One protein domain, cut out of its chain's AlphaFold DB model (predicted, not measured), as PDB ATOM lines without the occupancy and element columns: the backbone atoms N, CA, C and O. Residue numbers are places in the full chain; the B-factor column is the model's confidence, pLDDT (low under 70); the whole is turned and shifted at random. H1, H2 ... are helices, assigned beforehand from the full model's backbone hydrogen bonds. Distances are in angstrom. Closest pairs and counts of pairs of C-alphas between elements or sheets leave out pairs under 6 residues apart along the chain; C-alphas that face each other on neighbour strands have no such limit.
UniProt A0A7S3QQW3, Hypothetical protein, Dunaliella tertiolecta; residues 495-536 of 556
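This is residues 495 to 536 of the 556 residues of the protein "Hypothetical protein" of Dunaliella tertiolecta (UniProt A0A7S3QQW3). Two helices make a flat, open L, the short arm H1 and the long arm H2, with the corner at residues 509 and 510. The arms spread away from that corner and do not pack on each other. The printed part has 42 residues, 40 of them in the two helices, H1 then H2, with no named strand: all helix. It is extended, with a radius of gyration of the C-alphas of 15.8 A and spans of 46 by 24 by 5 A.

H1, residues 495 to 508, and H2, residues 511 to 536, are joined by a tight link of 2 residues. They are apart, with no C-alpha of the one within 8 A of the other. In H1 and H2 every O i to N i+4 pair is within hydrogen-bond range.

H1 begins at C-alpha 495 (24.016, 35.804, -41.534) and is 19.4 A long. H2 runs 37.0 A, from C-alpha 511 (22.764, 20.273, -22.608) to C-alpha 536 (-14.018, 23.950, -23.319).

The two C-alphas farthest apart, those of Ser 496 and Ala 536, are 46.4 A apart. The printed part has no cut. Its mean pLDDT is 73.5, with 16 residues under 70, among them 504 to 514.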
ATOM      1  N   VAL A 495      24.405  37.205 -41.771       56.38
ATOM      2  CA  VAL A 495      24.016  35.804 -41.534       56.38
ATOM      3  C   VAL A 495      25.179  35.021 -40.900       56.38
ATOM      4  O   VAL A 495      24.942  34.146 -40.075       56.38
ATOM      5  N   SER A 496      26.429  35.408 -41.188       63.88
ATOM      6  CA  SER A 496      27.638  34.909 -40.522       63.88
ATOM      7  C   SER A 496      27.689  35.187 -39.017       63.88
ATOM      8  O   SER A 496      28.161  34.345 -38.262       63.88
ATOM      9  N   ASP A 497      27.198  36.340 -38.572       72.75
ATOM     10  CA  ASP A 497      27.189  36.753 -37.170       72.75
ATOM     11  C   ASP A 497      26.072  36.026 -36.410       72.75
ATOM     12  O   ASP A 497      26.289  35.575 -35.286       72.75
ATOM     13  N   LEU A 498      24.910  35.815 -37.044       65.69
ATOM     14  CA  LEU A 498      23.834  34.977 -36.496       65.69
ATOM     15  C   LEU A 498      24.227  33.497 -36.437       65.69
ATOM     16  O   LEU A 498      23.954  32.846 -35.436       65.69
ATOM     17  N   GLN A 499      24.910  32.974 -37.458       67.88
ATOM     18  CA  GLN A 499      25.448  31.608 -37.457       67.88
ATOM     19  C   GLN A 499      26.584  31.438 -36.441       67.88
ATOM     20  O   GLN A 499      26.678  30.404 -35.786       67.88
ATOM     21  N   GLY A 500      27.430  32.458 -36.265       75.75
ATOM     22  CA  GLY A 500      28.452  32.484 -35.221       75.75
ATOM     23  C   GLY A 500      27.840  32.499 -33.822       75.75
ATOM     24  O   GLY A 500      28.285  31.763 -32.943       75.75
ATOM     25  N   LEU A 501      26.774  33.279 -33.623       66.12
ATOM     26  CA  LEU A 501      26.017  33.302 -32.376       66.12
ATOM     27  C   LEU A 501      25.284  31.976 -32.133       66.12
ATOM     28  O   LEU A 501      25.298  31.483 -31.014       66.12
ATOM     29  N   GLU A 502      24.686  31.375 -33.164       70.25
ATOM     30  CA  GLU A 502      24.055  30.055 -33.088       70.25
ATOM     31  C   GLU A 502      25.077  28.977 -32.720       70.25
ATOM     32  O   GLU A 502      24.808  28.180 -31.828       70.25
ATOM     33  N   GLY A 503      26.268  28.993 -33.324       72.00
ATOM     34  CA  GLY A 503      27.363  28.090 -32.969       72.00
ATOM     35  C   GLY A 503      27.822  28.274 -31.523       72.00
ATOM     36  O   GLY A 503      27.963  27.296 -30.793       72.00
ATOM     37  N   LEU A 504      27.959  29.521 -31.062       69.50
ATOM     38  CA  LEU A 504      28.295  29.822 -29.669       69.50
ATOM     39  C   LEU A 504      27.179  29.419 -28.699       69.50
ATOM     40  O   LEU A 504      27.479  28.937 -27.612       69.50
ATOM     41  N   ILE A 505      25.907  29.577 -29.073       65.56
ATOM     42  CA  ILE A 505      24.758  29.115 -28.284       65.56
ATOM     43  C   ILE A 505      24.701  27.585 -28.284       65.56
ATOM     44  O   ILE A 505      24.447  27.010 -27.238       65.56
ATOM     45  N   GLN A 506      24.982  26.902 -29.391       65.56
ATOM     46  CA  GLN A 506      25.016  25.437 -29.445       65.56
ATOM     47  C   GLN A 506      26.201  24.853 -28.659       65.56
ATOM     48  O   GLN A 506      26.056  23.801 -28.040       65.56
ATOM     49  N   GLU A 507      27.351  25.534 -28.632       67.00
ATOM     50  CA  GLU A 507      28.513  25.125 -27.833       67.00
ATOM     51  C   GLU A 507      28.394  25.498 -26.345       67.00
ATOM     52  O   GLU A 507      28.936  24.781 -25.500       67.00
ATOM     53  N   ARG A 508      27.710  26.602 -25.995       57.97
ATOM     54  CA  ARG A 508      27.586  27.083 -24.602       57.97
ATOM     55  C   ARG A 508      26.269  26.801 -23.910       57.97
ATOM     56  O   ARG A 508      26.277  26.788 -22.681       57.97
ATOM     57  N   ALA A 509      25.159  26.632 -24.625       53.06
ATOM     58  CA  ALA A 509      23.927  26.182 -23.999       53.06
ATOM     59  C   ALA A 509      24.229  24.785 -23.489       53.06
ATOM     60  O   ALA A 509      24.344  23.828 -24.260       53.06
ATOM     61  N   SER A 510      24.453  24.685 -22.180       56.09
ATOM     62  CA  SER A 510      24.707  23.400 -21.572       56.09
ATOM     63  C   SER A 510      23.541  22.499 -21.973       56.09
ATOM     64  O   SER A 510      22.393  22.940 -22.059       56.09
ATOM     65  N   GLN A 511      23.817  21.234 -22.275       62.47
ATOM     66  CA  GLN A 511      22.764  20.273 -22.608       62.47
ATOM     67  C   GLN A 511      21.638  20.285 -21.549       62.47
ATOM     68  O   GLN A 511      20.493  19.972 -21.862       62.47
ATOM     69  N   GLU A 512      21.969  20.711 -20.324       62.41
ATOM     70  CA  GLU A 512      21.064  20.977 -19.213       62.41
ATOM     71  C   GLU A 512      20.167  22.212 -19.411       62.41
ATOM     72  O   GLU A 512      18.973  22.107 -19.154       62.41
ATOM     73  N   ASP A 513      20.663  23.340 -19.926       69.19
ATOM     74  CA  ASP A 513      19.845  24.531 -20.218       69.19
ATOM     75  C   ASP A 513      18.857  24.271 -21.361       69.19
ATOM     76  O   ASP A 513      17.691  24.660 -21.282       69.19
ATOM     77  N   LEU A 514      19.274  23.528 -22.394       68.62
ATOM     78  CA  LEU A 514      18.360  23.050 -23.440       68.62
ATOM     79  C   LEU A 514      17.317  22.077 -22.872       68.62
ATOM     80  O   LEU A 514      16.152  22.111 -23.274       68.62
ATOM     81  N   ARG A 515      17.698  21.245 -21.892       74.06
ATOM     82  CA  ARG A 515      16.766  20.371 -21.163       74.06
ATOM     83  C   ARG A 515      15.776  21.174 -20.328       74.06
ATOM     84  O   ARG A 515      14.591  20.851 -20.335       74.06
ATOM     85  N   GLN A 516      16.240  22.216 -19.640       74.56
ATOM     86  CA  GLN A 516      15.404  23.111 -18.845       74.56
ATOM     87  C   GLN A 516      14.449  23.906 -19.733       74.56
ATOM     88  O   GLN A 516      13.270  23.999 -19.401       74.56
ATOM     89  N   LEU A 517      14.898  24.392 -20.892       75.44
ATOM     90  CA  LEU A 517      14.039  25.067 -21.864       75.44
ATOM     91  C   LEU A 517      12.981  24.112 -22.434       75.44
ATOM     92  O   LEU A 517      11.802  24.459 -22.477       75.44
ATOM     93  N   ALA A 518      13.361  22.884 -22.799       77.38
ATOM     94  CA  ALA A 518      12.415  21.861 -23.246       77.38
ATOM     95  C   ALA A 518      11.407  21.487 -22.141       77.38
ATOM     96  O   ALA A 518      10.217  21.301 -22.405       77.38
ATOM     97  N   GLN A 519      11.853  21.431 -20.883       85.69
ATOM     98  CA  GLN A 519      10.991  21.180 -19.729       85.69
ATOM     99  C   GLN A 519      10.038  22.357 -19.462       85.69
ATOM    100  O   GLN A 519       8.861  22.137 -19.169       85.69
ATOM    101  N   GLN A 520      10.503  23.596 -19.630       84.50
ATOM    102  CA  GLN A 520       9.674  24.799 -19.546       84.50
ATOM    103  C   GLN A 520       8.642  24.848 -20.678       84.50
ATOM    104  O   GLN A 520       7.465  25.076 -20.402       84.50
ATOM    105  N   GLN A 521       9.026  24.534 -21.920       80.06
ATOM    106  CA  GLN A 521       8.093  24.415 -23.048       80.06
ATOM    107  C   GLN A 521       7.040  23.326 -22.807       80.06
ATOM    108  O   GLN A 521       5.857  23.552 -23.062       80.06
ATOM    109  N   GLY A 522       7.433  22.179 -22.244       86.88
ATOM    110  CA  GLY A 522       6.501  21.121 -21.848       86.88
ATOM    111  C   GLY A 522       5.512  21.571 -20.766       86.88
ATOM    112  O   GLY A 522       4.313  21.307 -20.876       86.88
ATOM    113  N   SER A 523       5.986  22.306 -19.754       80.88
ATOM    114  CA  SER A 523       5.128  22.871 -18.701       80.88
ATOM    115  C   SER A 523       4.157  23.927 -19.242       80.88
ATOM    116  O   SER A 523       2.981  23.942 -18.869       80.88
ATOM    117  N   LEU A 524       4.611  24.751 -20.193       83.94
ATOM    118  CA  LEU A 524       3.785  25.757 -20.846       83.94
ATOM    119  C   LEU A 524       2.707  25.089 -21.702       83.94
ATOM    120  O   LEU A 524       1.535  25.423 -21.554       83.94
ATOM    121  N   ALA A 525       3.067  24.098 -22.519       81.88
ATOM    122  CA  ALA A 525       2.110  23.340 -23.322       81.88
ATOM    123  C   ALA A 525       1.026  22.682 -22.448       81.88
ATOM    124  O   ALA A 525      -0.161  22.777 -22.761       81.88
ATOM    125  N   GLN A 526       1.406  22.094 -21.307       84.81
ATOM    126  CA  GLN A 526       0.449  21.538 -20.346       84.81
ATOM    127  C   GLN A 526      -0.467  22.609 -19.744       84.81
ATOM    128  O   GLN A 526      -1.674  22.387 -19.652       84.81
ATOM    129  N   SER A 527       0.074  23.773 -19.373       82.94
ATOM    130  CA  SER A 527      -0.723  24.891 -18.848       82.94
ATOM    131  C   SER A 527      -1.728  25.406 -19.884       82.94
ATOM    132  O   SER A 527      -2.900  25.602 -19.568       82.94
ATOM    133  N   VAL A 528      -1.317  25.513 -21.152       84.12
ATOM    134  CA  VAL A 528      -2.176  25.948 -22.257       84.12
ATOM    135  C   VAL A 528      -3.264  24.911 -22.519       84.12
ATOM    136  O   VAL A 528      -4.426  25.280 -22.672       84.12
ATOM    137  N   SER A 529      -2.939  23.614 -22.498       83.25
ATOM    138  CA  SER A 529      -3.947  22.553 -22.596       83.25
ATOM    139  C   SER A 529      -4.932  22.573 -21.427       83.25
ATOM    140  O   SER A 529      -6.121  22.363 -21.643       83.25
ATOM    141  N   GLN A 530      -4.486  22.860 -20.201       82.44
ATOM    142  CA  GLN A 530      -5.383  22.995 -19.048       82.44
ATOM    143  C   GLN A 530      -6.313  24.203 -19.189       82.44
ATOM    144  O   GLN A 530      -7.508  24.069 -18.933       82.44
ATOM    145  N   VAL A 531      -5.807  25.349 -19.655       78.75
ATOM    146  CA  VAL A 531      -6.625  26.539 -19.934       78.75
ATOM    147  C   VAL A 531      -7.614  26.267 -21.067       78.75
ATOM    148  O   VAL A 531      -8.793  26.581 -20.932       78.75
ATOM    149  N   ALA A 532      -7.179  25.627 -22.153       79.81
ATOM    150  CA  ALA A 532      -8.052  25.247 -23.260       79.81
ATOM    151  C   ALA A 532      -9.158  24.281 -22.805       79.81
ATOM    152  O   ALA A 532     -10.323  24.473 -23.143       79.81
ATOM    153  N   ASN A 533      -8.823  23.290 -21.975       82.94
ATOM    154  CA  ASN A 533      -9.792  22.339 -21.434       82.94
ATOM    155  C   ASN A 533     -10.736  22.997 -20.409       82.94
ATOM    156  O   ASN A 533     -11.916  22.660 -20.329       82.94
ATOM    157  N   TRP A 534     -10.252  23.982 -19.649       81.56
ATOM    158  CA  TRP A 534     -11.085  24.804 -18.772       81.56
ATOM    159  C   TRP A 534     -12.056  25.685 -19.567       81.56
ATOM    160  O   TRP A 534     -13.227  25.786 -19.206       81.56
ATOM    161  N   MET A 535     -11.607  26.270 -20.682       74.00
ATOM    162  CA  MET A 535     -12.472  27.030 -21.590       74.00
ATOM    163  C   MET A 535     -13.494  26.136 -22.303       74.00
ATOM    164  O   MET A 535     -14.641  26.544 -22.449       74.00
ATOM    165  N   ALA A 536     -13.116  24.916 -22.690       78.31
ATOM    166  CA  ALA A 536     -14.018  23.950 -23.319       78.31
ATOM    167  C   ALA A 536     -15.108  23.436 -22.360       78.31
ATOM    168  O   ALA A 536     -16.237  23.205 -22.779       78.31
TER     169      ALA A 536